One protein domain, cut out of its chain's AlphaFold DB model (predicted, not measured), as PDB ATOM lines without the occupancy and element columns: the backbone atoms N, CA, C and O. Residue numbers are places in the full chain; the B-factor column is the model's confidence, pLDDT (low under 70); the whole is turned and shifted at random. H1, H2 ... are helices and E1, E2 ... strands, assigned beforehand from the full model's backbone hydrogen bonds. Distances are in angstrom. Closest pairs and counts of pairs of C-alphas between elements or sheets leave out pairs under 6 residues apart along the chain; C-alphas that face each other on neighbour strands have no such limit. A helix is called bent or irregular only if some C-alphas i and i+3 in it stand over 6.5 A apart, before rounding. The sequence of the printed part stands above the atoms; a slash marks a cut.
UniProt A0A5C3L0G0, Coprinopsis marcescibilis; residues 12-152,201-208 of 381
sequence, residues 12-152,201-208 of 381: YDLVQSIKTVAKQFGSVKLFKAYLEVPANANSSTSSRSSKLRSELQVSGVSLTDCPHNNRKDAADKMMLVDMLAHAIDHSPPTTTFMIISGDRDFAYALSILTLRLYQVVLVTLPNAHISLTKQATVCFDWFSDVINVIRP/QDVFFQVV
ATOM      1  N   TYR A  12     -44.988 -28.724  -0.315       93.31
ATOM      2  CA  TYR A  12     -44.717 -29.984   0.382       93.31
ATOM      3  C   TYR A  12     -45.738 -31.063   0.017       93.31
ATOM      4  O   TYR A  12     -45.358 -32.152  -0.418       93.31
ATOM      5  N   ASP A  13     -47.028 -30.754   0.161       91.19
ATOM      6  CA  ASP A  13     -48.112 -31.711  -0.084       91.19
ATOM      7  C   ASP A  13     -48.189 -32.087  -1.565       91.19
ATOM      8  O   ASP A  13     -48.364 -33.259  -1.916       91.19
ATOM      9  N   LEU A  14     -47.966 -31.103  -2.441       91.31
ATOM     10  CA  LEU A  14     -47.888 -31.312  -3.880       91.31
ATOM     11  C   LEU A  14     -46.785 -32.313  -4.239       91.31
ATOM     12  O   LEU A  14     -47.032 -33.313  -4.916       91.31
ATOM     13  N   VAL A  15     -45.566 -32.078  -3.747       94.06
ATOM     14  CA  VAL A  15     -44.416 -32.943  -4.028       94.06
ATOM     15  C   VAL A  15     -44.611 -34.338  -3.444       94.06
ATOM     16  O   VAL A  15     -44.242 -35.320  -4.091       94.06
ATOM     17  N   GLN A  16     -45.204 -34.468  -2.255       92.69
ATOM     18  CA  GLN A  16     -45.515 -35.782  -1.683       92.69
ATOM     19  C   GLN A  16     -46.538 -36.553  -2.516       92.69
ATOM     20  O   GLN A  16     -46.398 -37.766  -2.691       92.69
ATOM     21  N   SER A  17     -47.522 -35.865  -3.081       91.31
ATOM     22  CA  SER A  17     -48.545 -36.494  -3.918       91.31
ATOM     23  C   SER A  17     -47.976 -36.966  -5.243       91.31
ATOM     24  O   SER A  17     -48.137 -38.132  -5.600       91.31
ATOM     25  N   ILE A  18     -47.185 -36.118  -5.905       94.00
ATOM     26  CA  ILE A  18     -46.464 -36.505  -7.122       94.00
ATOM     27  C   ILE A  18     -45.534 -37.691  -6.833       94.00
ATOM     28  O   ILE A  18     -45.543 -38.677  -7.567       94.00
ATOM     29  N   LYS A  19     -44.782 -37.665  -5.721       92.62
ATOM     30  CA  LYS A  19     -43.942 -38.801  -5.301       92.62
ATOM     31  C   LYS A  19     -44.755 -40.064  -5.050       92.62
ATOM     32  O   LYS A  19     -44.253 -41.154  -5.301       92.62
ATOM     33  N   THR A  20     -45.970 -39.945  -4.529       91.62
ATOM     34  CA  THR A  20     -46.845 -41.095  -4.273       91.62
ATOM     35  C   THR A  20     -47.254 -41.772  -5.576       91.62
ATOM     36  O   THR A  20     -47.196 -42.998  -5.656       91.62
ATOM     37  N   VAL A  21     -47.566 -40.997  -6.618       90.62
ATOM     38  CA  VAL A  21     -47.808 -41.537  -7.964       90.62
ATOM     39  C   VAL A  21     -46.520 -42.121  -8.554       90.62
ATOM     40  O   VAL A  21     -46.509 -43.274  -8.973       90.62
ATOM     41  N   ALA A  22     -45.403 -41.389  -8.505       91.75
ATOM     42  CA  ALA A  22     -44.122 -41.824  -9.077       91.75
ATOM     43  C   ALA A  22     -43.578 -43.123  -8.458       91.75
ATOM     44  O   ALA A  22     -43.020 -43.967  -9.159       91.75
ATOM     45  N   LYS A  23     -43.799 -43.339  -7.156       89.31
ATOM     46  CA  LYS A  23     -43.388 -44.563  -6.446       89.31
ATOM     47  C   LYS A  23     -44.000 -45.846  -7.008       89.31
ATOM     48  O   LYS A  23     -43.426 -46.907  -6.788       89.31
ATOM     49  N   GLN A  24     -45.135 -45.770  -7.708       89.69
ATOM     50  CA  GLN A  24     -45.750 -46.941  -8.353       89.69
ATOM     51  C   GLN A  24     -44.885 -47.501  -9.483       89.69
ATOM     52  O   GLN A  24     -45.031 -48.656  -9.873       89.69
ATOM     53  N   PHE A  25     -43.983 -46.675  -9.992       89.00
ATOM     54  CA  PHE A  25     -43.208 -46.960 -11.174       89.00
ATOM     55  C   PHE A  25     -41.708 -47.099 -10.822       89.00
ATOM     56  O   PHE A  25     -40.985 -47.858 -11.464       89.00
ATOM     57  N   GLY A  26     -41.228 -46.481  -9.737       86.69
ATOM     58  CA  GLY A  26     -39.903 -46.774  -9.185       86.69
ATOM     59  C   GLY A  26     -39.382 -45.697  -8.239       86.69
ATOM     60  O   GLY A  26     -40.129 -44.864  -7.725       86.69
ATOM     61  N   SER A  27     -38.072 -45.711  -7.979       88.00
ATOM     62  CA  SER A  27     -37.432 -44.652  -7.190       88.00
ATOM     63  C   SER A  27     -37.213 -43.398  -8.038       88.00
ATOM     64  O   SER A  27     -36.640 -43.506  -9.122       88.00
ATOM     65  N   VAL A  28     -37.569 -42.224  -7.508       91.06
ATOM     66  CA  VAL A  28     -37.317 -40.927  -8.157       91.06
ATOM     67  C   VAL A  28     -35.822 -40.583  -8.092       91.06
ATOM     68  O   VAL A  28     -35.289 -40.414  -6.993       91.06
ATOM     69  N   LYS A  29     -35.146 -40.494  -9.243       89.31
ATOM     70  CA  LYS A  29     -33.724 -40.116  -9.378       89.31
ATOM     71  C   LYS A  29     -33.568 -38.616  -9.615       89.31
ATOM     72  O   LYS A  29     -32.758 -37.978  -8.946       89.31
ATOM     73  N   LEU A  30     -34.367 -38.064 -10.519       92.81
ATOM     74  CA  LEU A  30     -34.424 -36.651 -10.862       92.81
ATOM     75  C   LEU A  30     -35.851 -36.145 -10.686       92.81
ATOM     76  O   LEU A  30     -36.816 -36.781 -11.102       92.81
ATOM     77  N   PHE A  31     -35.981 -34.974 -10.072       95.94
ATOM     78  CA  PHE A  31     -37.257 -34.289  -9.940       95.94
ATOM     79  C   PHE A  31     -37.037 -32.822 -10.283       95.94
ATOM     80  O   PHE A  31     -36.459 -32.090  -9.480       95.94
ATOM     81  N   LYS A  32     -37.431 -32.405 -11.489       95.69
ATOM     82  CA  LYS A  32     -37.202 -31.047 -11.992       95.69
ATOM     83  C   LYS A  32     -38.502 -30.281 -12.193       95.69
ATOM     84  O   LYS A  32     -39.453 -30.816 -12.759       95.69
ATOM     85  N   ALA A  33     -38.495 -29.023 -11.762       94.06
ATOM     86  CA  ALA A  33     -39.525 -28.042 -12.073       94.06
ATOM     87  C   ALA A  33     -38.964 -26.970 -13.008       94.06
ATOM     88  O   ALA A  33     -37.894 -26.433 -12.725       94.06
ATOM     89  N   TYR A  34     -39.692 -26.618 -14.062       91.56
ATOM     90  CA  TYR A  34     -39.359 -25.509 -14.960       91.56
ATOM     91  C   TYR A  34     -40.271 -24.331 -14.644       91.56
ATOM     92  O   TYR A  34     -41.495 -24.481 -14.633       91.56
ATOM     93  N   LEU A  35     -39.674 -23.183 -14.325       84.94
ATOM     94  CA  LEU A  35     -40.396 -21.996 -13.878       84.94
ATOM     95  C   LEU A  35     -40.015 -20.801 -14.734       84.94
ATOM     96  O   LEU A  35     -38.840 -20.551 -14.990       84.94
ATOM     97  N   GLU A  36     -41.015 -20.025 -15.120       78.06
ATOM     98  CA  GLU A  36     -40.796 -18.731 -15.753       78.06
ATOM     99  C   GLU A  36     -40.289 -17.727 -14.714       78.06
ATOM    100  O   GLU A  36     -40.822 -17.622 -13.606       78.06
ATOM    101  N   VAL A  37     -39.223 -17.005 -15.056       69.06
ATOM    102  CA  VAL A  37     -38.671 -15.965 -14.181       69.06
ATOM    103  C   VAL A  37     -39.521 -14.703 -14.337       69.06
ATOM    104  O   VAL A  37     -39.541 -14.145 -15.434       69.06
ATOM    105  N   PRO A  38     -40.193 -14.204 -13.280       61.41
ATOM    106  CA  PRO A  38     -40.996 -12.994 -13.393       61.41
ATOM    107  C   PRO A  38     -40.094 -11.796 -13.715       61.41
ATOM    108  O   PRO A  38     -39.153 -11.496 -12.981       61.41
ATOM    109  N   ALA A  39     -40.389 -11.101 -14.816       55.50
ATOM    110  CA  ALA A  39     -39.570 -10.009 -15.355       55.50
ATOM    111  C   ALA A  39     -39.516  -8.744 -14.462       55.50
ATOM    112  O   ALA A  39     -38.737  -7.831 -14.731       55.50
ATOM    113  N   ASN A  40     -40.327  -8.667 -13.404       53.91
ATOM    114  CA  ASN A  40     -40.460  -7.506 -12.526       53.91
ATOM    115  C   ASN A  40     -40.788  -7.923 -11.075       53.91
ATOM    116  O   ASN A  40     -41.904  -8.311 -10.739       53.91
ATOM    117  N   ALA A  41     -39.801  -7.809 -10.183       49.59
ATOM    118  CA  ALA A  41     -39.841  -8.211  -8.770       49.59
ATOM    119  C   ALA A  41     -40.730  -7.333  -7.846       49.59
ATOM    120  O   ALA A  41     -40.513  -7.288  -6.636       49.59
ATOM    121  N   ASN A  42     -41.720  -6.620  -8.387       49.00
ATOM    122  CA  ASN A  42     -42.361  -5.481  -7.719       49.00
ATOM    123  C   ASN A  42     -43.779  -5.779  -7.202       49.00
ATOM    124  O   ASN A  42     -44.394  -4.905  -6.596       49.00
ATOM    125  N   SER A  43     -44.330  -6.966  -7.458       46.84
ATOM    126  CA  SER A  43     -45.712  -7.306  -7.105       46.84
ATOM    127  C   SER A  43     -45.773  -8.419  -6.059       46.84
ATOM    128  O   SER A  43     -44.915  -9.297  -5.983       46.84
ATOM    129  N   SER A  44     -46.813  -8.381  -5.228       48.97
ATOM    130  CA  SER A  44     -47.112  -9.314  -4.130       48.97
ATOM    131  C   SER A  44     -47.115 -10.804  -4.524       48.97
ATOM    132  O   SER A  44     -46.965 -11.666  -3.650       48.97
ATOM    133  N   THR A  45     -47.201 -11.109  -5.823       50.97
ATOM    134  CA  THR A  45     -46.987 -12.427  -6.447       50.97
ATOM    135  C   THR A  45     -45.597 -13.004  -6.145       50.97
ATOM    136  O   THR A  45     -45.456 -14.218  -6.002       50.97
ATOM    137  N   SER A  46     -44.580 -12.160  -5.920       58.41
ATOM    138  CA  SER A  46     -43.223 -12.619  -5.585       58.41
ATOM    139  C   SER A  46     -43.161 -13.366  -4.248       58.41
ATOM    140  O   SER A  46     -42.357 -14.284  -4.098       58.41
ATOM    141  N   SER A  47     -44.034 -13.039  -3.286       60.91
ATOM    142  CA  SER A  47     -44.032 -13.662  -1.953       60.91
ATOM    143  C   SER A  47     -44.576 -15.095  -1.964       60.91
ATOM    144  O   SER A  47     -44.009 -15.982  -1.327       60.91
ATOM    145  N   ARG A  48     -45.644 -15.356  -2.730       66.25
ATOM    146  CA  ARG A  48     -46.176 -16.713  -2.924       66.25
ATOM    147  C   ARG A  48     -45.260 -17.545  -3.809       66.25
ATOM    148  O   ARG A  48     -44.971 -18.679  -3.445       66.25
ATOM    149  N   SER A  49     -44.757 -16.961  -4.894       75.19
ATOM    150  CA  SER A  49     -43.824 -17.636  -5.796       75.19
ATOM    151  C   SER A  49     -42.535 -18.030  -5.070       75.19
ATOM    152  O   SER A  49     -42.096 -19.176  -5.140       75.19
ATOM    153  N   SER A  50     -41.963 -17.126  -4.268       80.75
ATOM    154  CA  SER A  50     -40.772 -17.421  -3.456       80.75
ATOM    155  C   SER A  50     -41.036 -18.469  -2.374       80.75
ATOM    156  O   SER A  50     -40.207 -19.365  -2.197       80.75
ATOM    157  N   LYS A  51     -42.193 -18.420  -1.699       87.81
ATOM    158  CA  LYS A  51     -42.603 -19.461  -0.748       87.81
ATOM    159  C   LYS A  51     -42.715 -20.821  -1.438       87.81
ATOM    160  O   LYS A  51     -42.055 -21.758  -1.006       87.81
ATOM    161  N   LEU A  52     -43.473 -20.920  -2.530       86.38
ATOM    162  CA  LEU A  52     -43.650 -22.169  -3.271       86.38
ATOM    163  C   LEU A  52     -42.307 -22.719  -3.765       86.38
ATOM    164  O   LEU A  52     -42.023 -23.895  -3.569       86.38
ATOM    165  N   ARG A  53     -41.435 -21.874  -4.330       89.88
ATOM    166  CA  ARG A  53     -40.074 -22.265  -4.731       89.88
ATOM    167  C   ARG A  53     -39.282 -22.846  -3.561       89.88
ATOM    168  O   ARG A  53     -38.673 -23.902  -3.708       89.88
ATOM    169  N   SER A  54     -39.322 -22.200  -2.396       92.38
ATOM    170  CA  SER A  54     -38.659 -22.710  -1.191       92.38
ATOM    171  C   SER A  54     -39.220 -24.071  -0.763       92.38
ATOM    172  O   SER A  54     -38.452 -25.000  -0.510       92.38
ATOM    173  N   GLU A  55     -40.546 -24.227  -0.751       94.69
ATOM    174  CA  GLU A  55     -41.217 -25.480  -0.385       94.69
ATOM    175  C   GLU A  55     -40.877 -26.619  -1.359       94.69
ATOM    176  O   GLU A  55     -40.549 -27.728  -0.929       94.69
ATOM    177  N   LEU A  56     -40.881 -26.346  -2.669       93.62
ATOM    178  CA  LEU A  56     -40.489 -27.304  -3.705       93.62
ATOM    179  C   LEU A  56     -39.018 -27.717  -3.553       93.62
ATOM    180  O   LEU A  56     -38.708 -28.912  -3.536       93.62
ATOM    181  N   GLN A  57     -38.118 -26.746  -3.383       94.75
ATOM    182  CA  GLN A  57     -36.682 -26.998  -3.272       94.75
ATOM    183  C   GLN A  57     -36.340 -27.827  -2.027       94.75
ATOM    184  O   GLN A  57     -35.619 -28.820  -2.126       94.75
ATOM    185  N   VAL A  58     -36.903 -27.483  -0.862       96.75
ATOM    186  CA  VAL A  58     -36.721 -28.256   0.383       96.75
ATOM    187  C   VAL A  58     -37.326 -29.657   0.266       96.75
ATOM    188  O   VAL A  58     -36.817 -30.606   0.862       96.75
ATOM    189  N   SER A  59     -38.359 -29.829  -0.561       96.38
ATOM    190  CA  SER A  59     -38.945 -31.141  -0.861       96.38
ATOM    191  C   SER A  59     -38.111 -31.986  -1.840       96.38
ATOM    192  O   SER A  59     -38.502 -33.114  -2.166       96.38
ATOM    193  N   GLY A  60     -36.950 -31.489  -2.277       95.06
ATOM    194  CA  GLY A  60     -36.011 -32.189  -3.153       95.06
ATOM    195  C   GLY A  60     -36.281 -32.000  -4.645       95.06
ATOM    196  O   GLY A  60     -35.827 -32.819  -5.439       95.06
ATOM    197  N   VAL A  61     -37.031 -30.963  -5.029       96.50
ATOM    198  CA  VAL A  61     -37.226 -30.588  -6.432       96.50
ATOM    199  C   VAL A  61     -36.109 -29.645  -6.874       96.50
ATOM    200  O   VAL A  61     -35.845 -28.628  -6.235       96.50
ATOM    201  N   SER A  62     -35.471 -29.958  -7.995       95.81
ATOM    202  CA  SER A  62     -34.527 -29.072  -8.667       95.81
ATOM    203  C   SER A  62     -35.285 -28.055  -9.517       95.81
ATOM    204  O   SER A  62     -36.014 -28.417 -10.440       95.81
ATOM    205  N   LEU A  63     -35.146 -26.774  -9.186       93.19
ATOM    206  CA  LEU A  63     -35.804 -25.685  -9.901       93.19
ATOM    207  C   LEU A  63     -34.915 -25.220 -11.055       93.19
ATOM    208  O   LEU A  63     -33.746 -24.900 -10.851       93.19
ATOM    209  N   THR A  64     -35.478 -25.179 -12.257       92.12
ATOM    210  CA  THR A  64     -34.831 -24.663 -13.462       92.12
ATOM    211  C   THR A  64     -35.537 -23.382 -13.869       92.12
ATOM    212  O   THR A  64     -36.712 -23.395 -14.229       92.12
ATOM    213  N   ASP A  65     -34.811 -22.274 -13.780       88.94
ATOM    214  CA  ASP A  65     -35.309 -20.967 -14.176       88.94
ATOM    215  C   ASP A  65     -35.241 -20.812 -15.696       88.94
ATOM    216  O   ASP A  65     -34.196 -21.018 -16.315       88.94
ATOM    217  N   CYS A  66     -36.371 -20.438 -16.285       86.56
ATOM    218  CA  CYS A  66     -36.561 -20.262 -17.716       86.56
ATOM    219  C   CYS A  66     -36.744 -18.761 -18.006       86.56
ATOM    220  O   CYS A  66     -37.879 -18.279 -18.060       86.56
ATOM    221  N   PRO A  67     -35.650 -17.982 -18.134       79.94
ATOM    222  CA  PRO A  67     -35.740 -16.559 -18.440       79.94
ATOM    223  C   PRO A  67     -36.327 -16.358 -19.841       79.94
ATOM    224  O   PRO A  67     -35.815 -16.888 -20.829       79.94
ATOM    225  N   HIS A  68     -37.403 -15.578 -19.934       71.44
ATOM    226  CA  HIS A  68     -38.082 -15.307 -21.194       71.44
ATOM    227  C   HIS A  68     -37.747 -13.895 -21.709       71.44
ATOM    228  O   HIS A  68     -38.167 -12.883 -21.155       71.44
ATOM    229  N   ASN A  69     -37.054 -13.788 -22.842       62.69
ATOM    230  CA  ASN A  69     -36.941 -12.517 -23.577       62.69
ATOM    231  C   ASN A  69     -38.223 -12.283 -24.404       62.69
ATOM    232  O   ASN A  69     -38.173 -12.247 -25.632       62.69
ATOM    233  N   ASN A  70     -39.382 -12.222 -23.736       62.12
ATOM    234  CA  ASN A  70     -40.729 -12.143 -24.331       62.12
ATOM    235  C   ASN A  70     -41.137 -13.343 -25.213       62.12
ATOM    236  O   ASN A  70     -42.009 -13.219 -26.072       62.12
ATOM    237  N   ARG A  71     -40.527 -14.518 -25.013       62.62
ATOM    238  CA  ARG A  71     -40.895 -15.761 -25.710       62.62
ATOM    239  C   ARG A  71     -41.579 -16.734 -24.759       62.62
ATOM    240  O   ARG A  71     -41.003 -17.102 -23.743       62.62
ATOM    241  N   LYS A  72     -42.786 -17.160 -25.131       68.88
ATOM    242  CA  LYS A  72     -43.671 -18.017 -24.326       68.88
ATOM    243  C   LYS A  72     -43.281 -19.504 -24.320       68.88
ATOM    244  O   LYS A  72     -43.927 -20.277 -23.636       68.88
ATOM    245  N   ASP A  73     -42.241 -19.899 -25.058       81.19
ATOM    246  CA  ASP A  73     -41.862 -21.305 -25.283       81.19
ATOM    247  C   ASP A  73     -40.511 -21.697 -24.649       81.19
ATOM    248  O   ASP A  73     -39.952 -22.757 -24.941       81.19
ATOM    249  N   ALA A  74     -39.944 -20.835 -23.795       85.62
ATOM    250  CA  ALA A  74     -38.634 -21.069 -23.190       85.62
ATOM    251  C   ALA A  74     -38.635 -22.301 -22.270       85.62
ATOM    252  O   ALA A  74     -37.756 -23.154 -22.390       85.62
ATOM    253  N   ALA A  75     -39.635 -22.417 -21.391       87.69
ATOM    254  CA  ALA A  75     -39.755 -23.546 -20.470       87.69
ATOM    255  C   ALA A  75     -39.963 -24.874 -21.211       87.69
ATOM    256  O   ALA A  75     -39.282 -25.853 -20.905       87.69
ATOM    257  N   ASP A  76     -40.813 -24.885 -22.242       90.06
ATOM    258  CA  ASP A  76     -41.090 -26.090 -23.028       90.06
ATOM    259  C   ASP A  76     -39.839 -26.606 -23.730       90.06
ATOM    260  O   ASP A  76     -39.510 -27.791 -23.651       90.06
ATOM    261  N   LYS A  77     -39.084 -25.699 -24.362       90.69
ATOM    262  CA  LYS A  77     -37.813 -26.036 -25.011       90.69
ATOM    263  C   LYS A  77     -36.802 -26.574 -24.013       90.69
ATOM    264  O   LYS A  77     -36.138 -27.561 -24.309       90.69
ATOM    265  N   MET A  78     -36.686 -25.957 -22.839       91.94
ATOM    266  CA  MET A  78     -35.763 -26.430 -21.807       91.94
ATOM    267  C   MET A  78     -36.147 -27.820 -21.307       91.94
ATOM    268  O   MET A  78     -35.281 -28.688 -21.211       91.94
ATOM    269  N   MET A  79     -37.437 -28.064 -21.065       93.94
ATOM    270  CA  MET A  79     -37.914 -29.380 -20.654       93.94
ATOM    271  C   MET A  79     -37.696 -30.433 -21.748       93.94
ATOM    272  O   MET A  79     -37.227 -31.525 -21.443       93.94
ATOM    273  N   LEU A  80     -37.973 -30.116 -23.018       94.62
ATOM    274  CA  LEU A  80     -37.718 -31.019 -24.149       94.62
ATOM    275  C   LEU A  80     -36.235 -31.373 -24.284       94.62
ATOM    276  O   LEU A  80     -35.897 -32.543 -24.454       94.62
ATOM    277  N   VAL A  81     -35.353 -30.374 -24.209       95.38
ATOM    278  CA  VAL A  81     -33.904 -30.573 -24.331       95.38
ATOM    279  C   VAL A  81     -33.381 -31.433 -23.184       95.38
ATOM    280  O   VAL A  81     -32.688 -32.415 -23.441       95.38
ATOM    281  N   ASP A  82     -33.756 -31.124 -21.941       95.00
ATOM    282  CA  ASP A  82     -33.351 -31.906 -20.769       95.00
ATOM    283  C   ASP A  82     -33.873 -33.347 -20.833       95.00
ATOM    284  O   ASP A  82     -33.129 -34.286 -20.555       95.00
ATOM    285  N   MET A  83     -35.136 -33.533 -21.227       94.38
ATOM    286  CA  MET A  83     -35.761 -34.848 -21.373       94.38
ATOM    287  C   MET A  83     -35.029 -35.704 -22.411       94.38
ATOM    288  O   MET A  83     -34.710 -36.865 -22.149       94.38
ATOM    289  N   LEU A  84     -34.728 -35.134 -23.581       91.50
ATOM    290  CA  LEU A  84     -34.028 -35.841 -24.653       91.50
ATOM    291  C   LEU A  84     -32.563 -36.110 -24.306       91.50
ATOM    292  O   LEU A  84     -32.092 -37.216 -24.560       91.50
ATOM    293  N   ALA A  85     -31.858 -35.151 -23.700       94.19
ATOM    294  CA  ALA A  85     -30.496 -35.354 -23.210       94.19
ATOM    295  C   ALA A  85     -30.455 -36.489 -22.179       94.19
ATOM    296  O   ALA A  85     -29.654 -37.414 -22.292       94.19
ATOM    297  N   HIS A  86     -31.408 -36.500 -21.245       91.44
ATOM    298  CA  HIS A  86     -31.525 -37.575 -20.272       91.44
ATOM    299  C   HIS A  86     -31.775 -38.940 -20.939       91.44
ATOM    300  O   HIS A  86     -31.157 -39.931 -20.559       91.44
ATOM    301  N   ALA A  87     -32.613 -38.995 -21.980       92.06
ATOM    302  CA  ALA A  87     -32.849 -40.203 -22.777       92.06
ATOM    303  C   ALA A  87     -31.660 -40.615 -23.670       92.06
ATOM    304  O   ALA A  87     -31.645 -41.716 -24.220       92.06
ATOM    305  N   ILE A  88     -30.682 -39.741 -23.904       91.56
ATOM    306  CA  ILE A  88     -29.439 -40.112 -24.593       91.56
ATOM    307  C   ILE A  88     -28.519 -40.840 -23.614       91.56
ATOM    308  O   ILE A  88     -27.984 -41.896 -23.950       91.56
ATOM    309  N   ASP A  89     -28.400 -40.314 -22.397       92.38
ATOM    310  CA  ASP A  89     -27.469 -40.825 -21.391       92.38
ATOM    311  C   ASP A  89     -27.973 -42.091 -20.681       92.38
ATOM    312  O   ASP A  89     -27.180 -42.872 -20.150       92.38
ATOM    313  N   HIS A  90     -29.287 -42.332 -20.685       87.25
ATOM    314  CA  HIS A  90     -29.907 -43.444 -19.966       87.25
ATOM    315  C   HIS A  90     -30.695 -44.336 -20.920       87.25
ATOM    316  O   HIS A  90     -31.524 -43.861 -21.688       87.25
ATOM    317  N   SER A  91     -30.454 -45.647 -20.875       81.06
ATOM    318  CA  SER A  91     -31.101 -46.625 -21.762       81.06
ATOM    319  C   SER A  91     -32.433 -47.152 -21.192       81.06
ATOM    320  O   SER A  91     -32.604 -47.201 -19.970       81.06
ATOM    321  N   PRO A  92     -33.379 -47.594 -22.042       73.69
ATOM    322  CA  PRO A  92     -34.539 -48.377 -21.610       73.69
ATOM    323  C   PRO A  92     -34.103 -49.799 -21.178       73.69
ATOM    324  O   PRO A  92     -33.034 -50.258 -21.585       73.69
ATOM    325  N   PRO A  93     -34.904 -50.539 -20.386       70.88
ATOM    326  CA  PRO A  93     -36.187 -50.167 -19.778       70.88
ATOM    327  C   PRO A  93     -36.028 -49.611 -18.354       70.88
ATOM    328  O   PRO A  93     -37.003 -49.474 -17.622       70.88
ATOM    329  N   THR A  94     -34.795 -49.359 -17.907       80.88
ATOM    330  CA  THR A  94     -34.538 -48.970 -16.517       80.88
ATOM    331  C   THR A  94     -35.004 -47.561 -16.214       80.88
ATOM    332  O   THR A  94     -35.207 -47.283 -15.040       80.88
ATOM    333  N   THR A  95     -35.206 -46.725 -17.234       87.81
ATOM    334  CA  THR A  95     -35.583 -45.313 -17.119       87.81
ATOM    335  C   THR A  95     -37.042 -45.111 -17.497       87.81
ATOM    336  O   THR A  95     -37.493 -45.594 -18.538       87.81
ATOM    337  N   THR A  96     -37.767 -44.359 -16.676       92.94
ATOM    338  CA  THR A  96     -39.142 -43.936 -16.958       92.94
ATOM    339  C   THR A  96     -39.258 -42.433 -16.841       92.94
ATOM    340  O   THR A  96     -38.768 -41.840 -15.881       92.94
ATOM    341  N   PHE A  97     -39.958 -41.843 -17.801       95.62
ATOM    342  CA  PHE A  97     -40.224 -40.416 -17.847       95.62
ATOM    343  C   PHE A  97     -41.628 -40.143 -17.320       95.62
ATOM    344  O   PHE A  97     -42.608 -40.521 -17.960       95.62
ATOM    345  N   MET A  98     -41.732 -39.473 -16.175       96.62
ATOM    346  CA  MET A  98     -42.985 -38.900 -15.694       96.62
ATOM    347  C   MET A  98     -43.054 -37.427 -16.090       96.62
ATOM    348  O   MET A  98     -42.318 -36.599 -15.554       96.62
ATOM    349  N   ILE A  99     -43.945 -37.101 -17.021       96.56
ATOM    350  CA  ILE A  99     -44.137 -35.749 -17.546       96.56
ATOM    351  C   ILE A  99     -45.443 -35.188 -17.005       96.56
ATOM    352  O   ILE A  99     -46.487 -35.814 -17.153       96.56
ATOM    353  N   ILE A 100     -45.392 -34.001 -16.405       95.69
ATOM    354  CA  ILE A 100     -46.575 -33.285 -15.926       95.69
ATOM    355  C   ILE A 100     -46.811 -32.075 -16.831       95.69
ATOM    356  O   ILE A 100     -46.182 -31.031 -16.665       95.69
ATOM    357  N   SER A 101     -47.686 -32.235 -17.825       94.00
ATOM    358  CA  SER A 101     -48.021 -31.191 -18.797       94.00
ATOM    359  C   SER A 101     -49.335 -31.504 -19.515       94.00
ATOM    360  O   SER A 101     -49.706 -32.662 -19.706       94.00
ATOM    361  N   GLY A 102     -50.051 -30.465 -19.939       90.00
ATOM    362  CA  GLY A 102     -51.193 -30.555 -20.850       90.00
ATOM    363  C   GLY A 102     -50.911 -29.950 -22.220       90.00
ATOM    364  O   GLY A 102     -51.858 -29.654 -22.950       90.00
ATOM    365  N   ASP A 103     -49.644 -29.700 -22.563       90.19
ATOM    366  CA  ASP A 103     -49.288 -29.117 -23.850       90.19
ATOM    367  C   ASP A 103     -49.135 -30.153 -24.965       90.19
ATOM    368  O   ASP A 103     -48.486 -31.189 -24.814       90.19
ATOM    369  N   ARG A 104     -49.741 -29.854 -26.115       93.00
ATOM    370  CA  ARG A 104     -49.727 -30.723 -27.289       93.00
ATOM    371  C   ARG A 104     -48.334 -30.795 -27.913       93.00
ATOM    372  O   ARG A 104     -48.039 -31.797 -28.565       93.00
ATOM    373  N   ASP A 105     -47.487 -29.801 -27.674       90.81
ATOM    374  CA  ASP A 105     -46.150 -29.718 -28.262       90.81
ATOM    375  C   ASP A 105     -45.206 -30.824 -27.758       90.81
ATOM    376  O   ASP A 105     -44.286 -31.237 -28.468       90.81
ATOM    377  N   PHE A 106     -45.499 -31.433 -26.603       94.94
ATOM    378  CA  PHE A 106     -44.762 -32.605 -26.118       94.94
ATOM    379  C   PHE A 106     -45.120 -33.904 -26.850       94.94
ATOM    380  O   PHE A 106     -44.356 -34.865 -26.779       94.94
ATOM    381  N   ALA A 107     -46.244 -33.963 -27.575       96.38
ATOM    382  CA  ALA A 107     -46.765 -35.204 -28.154       96.38
ATOM    383  C   ALA A 107     -45.746 -35.934 -29.039       96.38
ATOM    384  O   ALA A 107     -45.611 -37.158 -28.960       96.38
ATOM    385  N   TYR A 108     -45.005 -35.193 -29.866       97.44
ATOM    386  CA  TYR A 108     -43.990 -35.795 -30.725       97.44
ATOM    387  C   TYR A 108     -42.827 -36.372 -29.909       97.44
ATOM    388  O   TYR A 108     -42.419 -37.505 -30.148       97.44
ATOM    389  N   ALA A 109     -42.346 -35.655 -28.892       96.88
ATOM    390  CA  ALA A 109     -41.283 -36.149 -28.021       96.88
ATOM    391  C   ALA A 109     -41.702 -37.416 -27.256       96.88
ATOM    392  O   ALA A 109     -40.943 -38.385 -27.230       96.88
ATOM    393  N   LEU A 110     -42.928 -37.458 -26.714       97.00
ATOM    394  CA  LEU A 110     -43.451 -38.653 -26.037       97.00
ATOM    395  C   LEU A 110     -43.543 -39.857 -26.991       97.00
ATOM    396  O   LEU A 110     -43.205 -40.977 -26.607       97.00
ATOM    397  N   SER A 111     -43.932 -39.626 -28.249       97.19
ATOM    398  CA  SER A 111     -43.947 -40.661 -29.291       97.19
ATOM    399  C   SER A 111     -42.544 -41.219 -29.564       97.19
ATOM    400  O   SER A 111     -42.346 -42.430 -29.610       97.19
ATOM    401  N   ILE A 112     -41.527 -40.358 -29.661       96.50
ATOM    402  CA  ILE A 112     -40.143 -40.807 -29.864       96.50
ATOM    403  C   ILE A 112     -39.620 -41.597 -28.657       96.50
ATOM    404  O   ILE A 112     -38.957 -42.619 -28.840       96.50
ATOM    405  N   LEU A 113     -39.928 -41.176 -27.428       95.50
ATOM    406  CA  LEU A 113     -39.536 -41.918 -26.227       95.50
ATOM    407  C   LEU A 113     -40.192 -43.303 -26.170       95.50
ATOM    408  O   LEU A 113     -39.507 -44.295 -25.915       95.50
ATOM    409  N   THR A 114     -41.486 -43.401 -26.467       95.06
ATOM    410  CA  THR A 114     -42.187 -44.695 -26.481       95.06
ATOM    411  C   THR A 114     -41.706 -45.608 -27.610       95.06
ATOM    412  O   THR A 114     -41.514 -46.801 -27.376       95.06
ATOM    413  N   LEU A 115     -41.403 -45.072 -28.801       94.88
ATOM    414  CA  LEU A 115     -40.766 -45.830 -29.890       94.88
ATOM    415  C   LEU A 115     -39.377 -46.353 -29.509       94.88
ATOM    416  O   LEU A 115     -38.986 -47.441 -29.925       94.88
ATOM    417  N   ARG A 116     -38.640 -45.602 -28.686       93.50
ATOM    418  CA  ARG A 116     -37.370 -46.040 -28.095       93.50
ATOM    419  C   ARG A 116     -37.553 -46.926 -26.861       93.50
ATOM    420  O   ARG A 116     -36.571 -47.207 -26.189       93.50
ATOM    421  N   LEU A 117     -38.768 -47.411 -26.595       94.00
ATOM    422  CA  LEU A 117     -39.106 -48.349 -25.520       94.00
ATOM    423  C   LEU A 117     -38.931 -47.795 -24.097       94.00
ATOM    424  O   LEU A 117     -38.834 -48.571 -23.145       94.00
ATOM    425  N   TYR A 118     -38.916 -46.471 -23.925       94.69
ATOM    426  CA  TYR A 118     -39.049 -45.883 -22.594       94.69
ATOM    427  C   TYR A 118     -40.499 -45.961 -22.125       94.69
ATOM    428  O   TYR A 118     -41.433 -45.758 -22.906       94.69
ATOM    429  N   GLN A 119     -40.689 -46.195 -20.827       94.56
ATOM    430  CA  GLN A 119     -41.992 -45.998 -20.210       94.56
ATOM    431  C   GLN A 119     -42.221 -44.496 -20.020       94.56
ATOM    432  O   GLN A 119     -41.374 -43.784 -19.478       94.56
ATOM    433  N   VAL A 120     -43.373 -44.021 -20.488       96.44
ATOM    434  CA  VAL A 120     -43.778 -42.617 -20.391       96.44
ATOM    435  C   VAL A 120     -45.063 -42.542 -19.580       96.44
ATOM    436  O   VAL A 120     -46.109 -43.034 -20.007       96.44
ATOM    437  N   VAL A 121     -44.984 -41.922 -18.409       97.06
ATOM    438  CA  VAL A 121     -46.129 -41.618 -17.554       97.06
ATOM    439  C   VAL A 121     -46.488 -40.153 -17.754       97.06
ATOM    440  O   VAL A 121     -45.678 -39.271 -17.496       97.06
ATOM    441  N   LEU A 122     -47.700 -39.881 -18.219       97.00
ATOM    442  CA  LEU A 122     -48.188 -38.523 -18.412       97.00
ATOM    443  C   LEU A 122     -49.171 -38.170 -17.299       97.00
ATOM    444  O   LEU A 122     -50.201 -38.816 -17.155       97.00
ATOM    445  N   VAL A 123     -48.885 -37.121 -16.544       96.06
ATOM    446  CA  VAL A 123     -49.856 -36.482 -15.660       96.06
ATOM    447  C   VAL A 123     -50.376 -35.245 -16.378       96.06
ATOM    448  O   VAL A 123     -49.596 -34.384 -16.788       96.06
ATOM    449  N   THR A 124     -51.685 -35.163 -16.583       94.69
ATOM    450  CA  THR A 124     -52.267 -34.107 -17.414       94.69
ATOM    451  C   THR A 124     -53.675 -33.725 -16.972       94.69
ATOM    452  O   THR A 124     -54.236 -34.322 -16.056       94.69
ATOM    453  N   LEU A 125     -54.243 -32.697 -17.600       88.44
ATOM    454  CA  LEU A 125     -55.614 -32.254 -17.350       88.44
ATOM    455  C   LEU A 125     -56.627 -33.225 -17.996       88.44
ATOM    456  O   LEU A 125     -56.330 -33.794 -19.050       88.44
ATOM    457  N   PRO A 126     -57.849 -33.370 -17.447       79.25
ATOM    458  CA  PRO A 126     -58.834 -34.355 -17.922       79.25
ATOM    459  C   PRO A 126     -59.252 -34.158 -19.386       79.25
ATOM    460  O   PRO A 126     -59.708 -35.088 -20.049       79.25
ATOM    461  N   ASN A 127     -59.099 -32.940 -19.902       81.69
ATOM    462  CA  ASN A 127     -59.436 -32.538 -21.265       81.69
ATOM    463  C   ASN A 127     -58.207 -32.381 -22.178       81.69
ATOM    464  O   ASN A 127     -58.303 -31.745 -23.232       81.69
ATOM    465  N   ALA A 128     -57.056 -32.939 -21.793       88.44
ATOM    466  CA  ALA A 128     -55.865 -32.935 -22.629       88.44
ATOM    467  C   ALA A 128     -56.149 -33.555 -24.005       88.44
ATOM    468  O   ALA A 128     -56.848 -34.564 -24.144       88.44
ATOM    469  N   HIS A 129     -55.594 -32.938 -25.049       92.25
ATOM    470  CA  HIS A 129     -55.878 -33.336 -26.421       92.25
ATOM    471  C   HIS A 129     -55.436 -34.784 -26.688       92.25
ATOM    472  O   HIS A 129     -54.352 -35.207 -26.280       92.25
ATOM    473  N   ILE A 130     -56.242 -35.533 -27.451       91.81
ATOM    474  CA  ILE A 130     -56.018 -36.966 -27.706       91.81
ATOM    475  C   ILE A 130     -54.648 -37.269 -28.325       91.81
ATOM    476  O   ILE A 130     -54.067 -38.322 -28.084       91.81
ATOM    477  N   SER A 131     -54.096 -36.332 -29.100       93.81
ATOM    478  CA  SER A 131     -52.769 -36.504 -29.696       93.81
ATOM    479  C   SER A 131     -51.632 -36.511 -28.678       93.81
ATOM    480  O   SER A 131     -50.557 -36.963 -29.035       93.81
ATOM    481  N   LEU A 132     -51.828 -35.959 -27.475       94.88
ATOM    482  CA  LEU A 132     -50.850 -36.014 -26.389       94.88
ATOM    483  C   LEU A 132     -51.047 -37.303 -25.585       94.88
ATOM    484  O   LEU A 132     -50.118 -38.090 -25.434       94.88
ATOM    485  N   THR A 133     -52.279 -37.555 -25.134       95.31
ATOM    486  CA  THR A 133     -52.591 -38.685 -24.243       95.31
ATOM    487  C   THR A 133     -52.342 -40.046 -24.889       95.31
ATOM    488  O   THR A 133     -51.928 -40.978 -24.209       95.31
ATOM    489  N   LYS A 134     -52.520 -40.174 -26.211       95.94
ATOM    490  CA  LYS A 134     -52.247 -41.427 -26.936       95.94
ATOM    491  C   LYS A 134     -50.766 -41.771 -27.091       95.94
ATOM    492  O   LYS A 134     -50.479 -42.898 -27.476       95.94
ATOM    493  N   GLN A 135     -49.858 -40.843 -26.789       97.44
ATOM    494  CA  GLN A 135     -48.413 -41.066 -26.902       97.44
ATOM    495  C   GLN A 135     -47.765 -41.497 -25.586       97.44
ATOM    496  O   GLN A 135     -46.592 -41.853 -25.576       97.44
ATOM    497  N   ALA A 136     -48.505 -41.460 -24.478       95.38
ATOM    498  CA  ALA A 136     -48.024 -41.919 -23.186       95.38
ATOM    499  C   ALA A 136     -48.331 -43.409 -22.981       95.38
ATOM    500  O   ALA A 136     -49.344 -43.924 -23.452       95.38
ATOM    501  N   THR A 137     -47.476 -44.099 -22.227       94.62
ATOM    502  CA  THR A 137     -47.714 -45.487 -21.805       94.62
ATOM    503  C   THR A 137     -48.844 -45.562 -20.779       94.62
ATOM    504  O   THR A 137     -49.666 -46.473 -20.827       94.62
ATOM    505  N   VAL A 138     -48.881 -44.607 -19.845       94.44
ATOM    506  CA  VAL A 138     -49.909 -44.482 -18.801       94.44
ATOM    507  C   VAL A 138     -50.244 -43.005 -18.616       94.44
ATOM    508  O   VAL A 138     -49.355 -42.161 -18.707       94.44
ATOM    509  N   CYS A 139     -51.514 -42.696 -18.352       94.88
ATOM    510  CA  CYS A 139     -51.971 -41.342 -18.039       94.88
ATOM    511  C   CYS A 139     -52.572 -41.277 -16.631       94.88
ATOM    512  O   CYS A 139     -53.287 -42.198 -16.236       94.88
ATOM    513  N   PHE A 140     -52.326 -40.172 -15.934       93.50
ATOM    514  CA  PHE A 140     -52.973 -39.787 -14.682       93.50
ATOM    515  C   PHE A 140     -53.616 -38.414 -14.828       93.50
ATOM    516  O   PHE A 140     -53.086 -37.531 -15.511       93.50
ATOM    517  N   ASP A 141     -54.741 -38.238 -14.154       91.19
ATOM    518  CA  ASP A 141     -55.415 -36.958 -14.035       91.19
ATOM    519  C   ASP A 141     -54.766 -36.112 -12.936       91.19
ATOM    520  O   ASP A 141     -54.584 -36.550 -11.797       91.19
ATOM    521  N   TRP A 142     -54.428 -34.869 -13.271       91.19
ATOM    522  CA  TRP A 142     -53.800 -33.935 -12.342       91.19
ATOM    523  C   TRP A 142     -54.622 -33.738 -11.064       91.19
ATOM    524  O   TRP A 142     -54.071 -33.755  -9.963       91.19
ATOM    525  N   PHE A 143     -55.940 -33.585 -11.172       85.31
ATOM    526  CA  PHE A 143     -56.765 -33.267 -10.016       85.31
ATOM    527  C   PHE A 143     -57.117 -34.511  -9.208       85.31
ATOM    528  O   PHE A 143     -56.910 -34.524  -7.995       85.31
ATOM    529  N   SER A 144     -57.636 -35.566  -9.838       82.25
ATOM    530  CA  SER A 144     -58.090 -36.752  -9.109       82.25
ATOM    531  C   SER A 144     -56.948 -37.614  -8.594       82.25
ATOM    532  O   SER A 144     -57.065 -38.152  -7.492       82.25
ATOM    533  N   ASP A 145     -55.851 -37.717  -9.343       84.19
ATOM    534  CA  ASP A 145     -54.807 -38.702  -9.054       84.19
ATOM    535  C   ASP A 145     -53.581 -38.088  -8.373       84.19
ATOM    536  O   ASP A 145     -52.815 -38.811  -7.735       84.19
ATOM    537  N   VAL A 146     -53.398 -36.766  -8.465       85.25
ATOM    538  CA  VAL A 146     -52.308 -36.053  -7.781       85.25
ATOM    539  C   VAL A 146     -52.848 -35.149  -6.683       85.25
ATOM    540  O   VAL A 146     -52.577 -35.388  -5.510       85.25
ATOM    541  N   ILE A 147     -53.629 -34.124  -7.022       82.62
ATOM    542  CA  ILE A 147     -54.022 -33.094  -6.048       82.62
ATOM    543  C   ILE A 147     -54.926 -33.652  -4.947       82.62
ATOM    544  O   ILE A 147     -54.703 -33.409  -3.761       82.62
ATOM    545  N   ASN A 148     -55.946 -34.422  -5.303       68.62
ATOM    546  CA  ASN A 148     -56.952 -34.833  -4.334       68.62
ATOM    547  C   ASN A 148     -56.565 -36.059  -3.492       68.62
ATOM    548  O   ASN A 148     -57.261 -36.392  -2.533       68.62
ATOM    549  N   VAL A 149     -55.420 -36.682  -3.779       62.03
ATOM    550  CA  VAL A 149     -54.833 -37.736  -2.932       62.03
ATOM    551  C   VAL A 149     -54.312 -37.163  -1.598       62.03
ATOM    552  O   VAL A 149     -54.127 -37.907  -0.638       62.03
ATOM    553  N   ILE A 150     -54.163 -35.833  -1.495       52.47
ATOM    554  CA  ILE A 150     -53.730 -35.103  -0.287       52.47
ATOM    555  C   ILE A 150     -54.757 -35.181   0.852       52.47
ATOM    556  O   ILE A 150     -54.420 -34.920   2.006       52.47
ATOM    557  N   ARG A 151     -56.007 -35.578   0.586       43.03
ATOM    558  CA  ARG A 151     -56.974 -35.819   1.660       43.03
ATOM    559  C   ARG A 151     -56.809 -37.256   2.139       43.03
ATOM    560  O   ARG A 151     -57.090 -38.173   1.362       43.03
ATOM    561  N   PRO A 152     -56.380 -37.493   3.392       41.28
ATOM    562  CA  PRO A 152     -56.408 -38.836   3.931       41.28
ATOM    563  C   PRO A 152     -57.847 -39.336   3.809       41.28
ATOM    564  O   PRO A 152     -58.764 -38.754   4.384       41.28
ATOM    565  N   GLN A 201     -36.642 -43.767 -12.036       36.28
ATOM    566  CA  GLN A 201     -37.568 -42.875 -12.742       36.28
ATOM    567  C   GLN A 201     -37.297 -41.408 -12.491       36.28
ATOM    568  O   GLN A 201     -36.865 -41.036 -11.399       36.28
ATOM    569  N   ASP A 202     -37.660 -40.584 -13.464       32.22
ATOM    570  CA  ASP A 202     -37.397 -39.154 -13.469       32.22
ATOM    571  C   ASP A 202     -38.688 -38.377 -13.733       32.22
ATOM    572  O   ASP A 202     -39.468 -38.709 -14.626       32.22
ATOM    573  N   VAL A 203     -38.928 -37.356 -12.911       33.53
ATOM    574  CA  VAL A 203     -40.154 -36.552 -12.893       33.53
ATOM    575  C   VAL A 203     -39.842 -35.131 -13.362       33.53
ATOM    576  O   VAL A 203     -39.007 -34.447 -12.765       33.53
ATOM    577  N   PHE A 204     -40.547 -34.660 -14.389       36.16
ATOM    578  CA  PHE A 204     -40.426 -33.310 -14.947       36.16
ATOM    579  C   PHE A 204     -41.793 -32.606 -14.910       36.16
ATOM    580  O   PHE A 204     -42.792 -33.172 -15.358       36.16
ATOM    581  N   PHE A 205     -41.859 -31.382 -14.376       33.03
ATOM    582  CA  PHE A 205     -43.091 -30.583 -14.343       33.03
ATOM    583  C   PHE A 205     -42.840 -29.094 -14.569       33.03
ATOM    584  O   PHE A 205     -41.764 -28.583 -14.279       33.03
ATOM    585  N   GLN A 206     -43.849 -28.384 -15.063       29.67
ATOM    586  CA  GLN A 206     -43.821 -26.932 -15.223       29.67
ATOM    587  C   GLN A 206     -44.772 -26.293 -14.209       29.67
ATOM    588  O   GLN A 206     -45.919 -26.716 -14.082       29.67
ATOM    589  N   VAL A 207     -44.295 -25.278 -13.489       30.53
ATOM    590  CA  VAL A 207     -45.125 -24.450 -12.601       30.53
ATOM    591  C   VAL A 207     -45.251 -23.085 -13.254       30.53
ATOM    592  O   VAL A 207     -44.244 -22.399 -13.416       30.53
ATOM    593  N   VAL A 208     -46.470 -22.685 -13.620       29.78
ATOM    594  CA  VAL A 208     -46.729 -21.333 -14.133       29.78
ATOM    595  C   VAL A 208     -47.623 -20.581 -13.161       29.78
ATOM    596  O   VAL A 208     -48.812 -20.869 -13.028       29.78
TER     597      VAL A 208
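AT A GLANCE: This is residues 12 to 152 and 201 to 208 of the 381 residues of a protein of Coprinopsis marcescibilis (UniProt A0A5C3L0G0). A twisted sheet of six parallel strands runs through the middle, with helices over both faces: H3 and H4 side by side over one face, and H1, H2 and H6 over the other, where the sheet curls round H1. The short H5 sits beside H4, and residues 40 to 45, of which 45 belongs to H2, stick out from the rest. The printed part has 149 residues, with six named helices and six named strands in the order H1 E1 H2 E2 H3 E3 H4 E4 H5 E5 H6 E6, and its class is mixed, helices and strands. Across the sheet the order is E2 E1 E6 E3 E4 E5. The whole is compact, with a radius of gyration of the C-alphas of 15.3 A and spans of 46 by 41 by 31 A.

HOW THE PARTS SIT: The sheet runs from edge strand E2, residues 62 to 66, through E1, residues 27 to 36, E6, residues 201 to 207, E3, residues 95 to 100, and E4, residues 119 to 124, to edge strand E5, residues 138 to 141. Between neighbours, N 64 and O 33 are 2.8 A apart for E2 and E1, N 203 and O 30 2.8 A for E1 and E6, N 98 and O 202 2.8 A for E6 and E3, N 99 and O 121 2.8 A for E3 and E4, and N 140 and O 122 2.8 A for E4 and E5, each within hydrogen-bond range. H3, residues 74 to 89, is over E1 and E6 at a height over the sheet of 8.6 A. On the same face H4, residues 104 to 115, is over E4 at 9.9 A; both run along the strands. H3 and H4 only just touch, with 3 pairs of C-alphas within 8 A, made by residues 80 to 87 of H3 alone; the closest C-alphas are those of Leu 80 and Ala 109, 7.3 A apart, at a shallow tilt of 4 degrees, the same way. H5, residues 130 to 133, touches H4, the C-alphas of Leu 132 and Ala 107 being closest at 4.5 A, and only grazes the sheet. On the opposite face are H1, residues 12 to 22, H2, residues 45 to 58, and H6, residues 142 to 150. H1 touches H6, closest at the C-alphas of Ser 17 and Val 146, 5.4 A, at a steep tilt of 63 degrees, opposite ways. H1, H2 and H3 have every O i to N i+4 pair within hydrogen-bond range, H4 has 6 of 8, H6 has 2 of 5 and 1 of 6 O i to N i+3 pairs, and H5 is too short for an i+4 pair. Three strand-helix-strand units, two parallel neighbour strands with a helix between, are E1, H2, E2; E3, H4, E4; and E4, H5, E5, and E2, H3, E3 is a split one with E1 and E6 between its strands; each crossover is right-handed.

IN THESE COORDINATES: E1 is the longest strand, 27.5 A from C-alpha 27 at (-37.432, -44.652, -7.190) to C-alpha 36. E6 measures 19.9 A and ends with C-alpha 207 at (-45.125, -24.450, -12.601). H3 measures 22.8 A, H2 20.1 A and H4 17.8 A; H4 is only just irregular, with C-alphas 105 and 108 6.9 A apart. H1 begins with C-alpha 12 at (-44.717, -29.984, 0.382).

THE WHOLE: The two C-alphas farthest apart are those of Asn 42 and Pro 93, 46.7 A. Residues 153 to 200 are not printed, and C-alphas 152 and 201 across the cut are 25.5 A apart. Of the links printed whole, E1 to H2 and E2 to H3 are short but not tight, and the others are tight. Mean pLDDT of the printed part is 83.1; residues 37 to 48, 69 to 72, 148 to 152 and 201 to 208 are under 70.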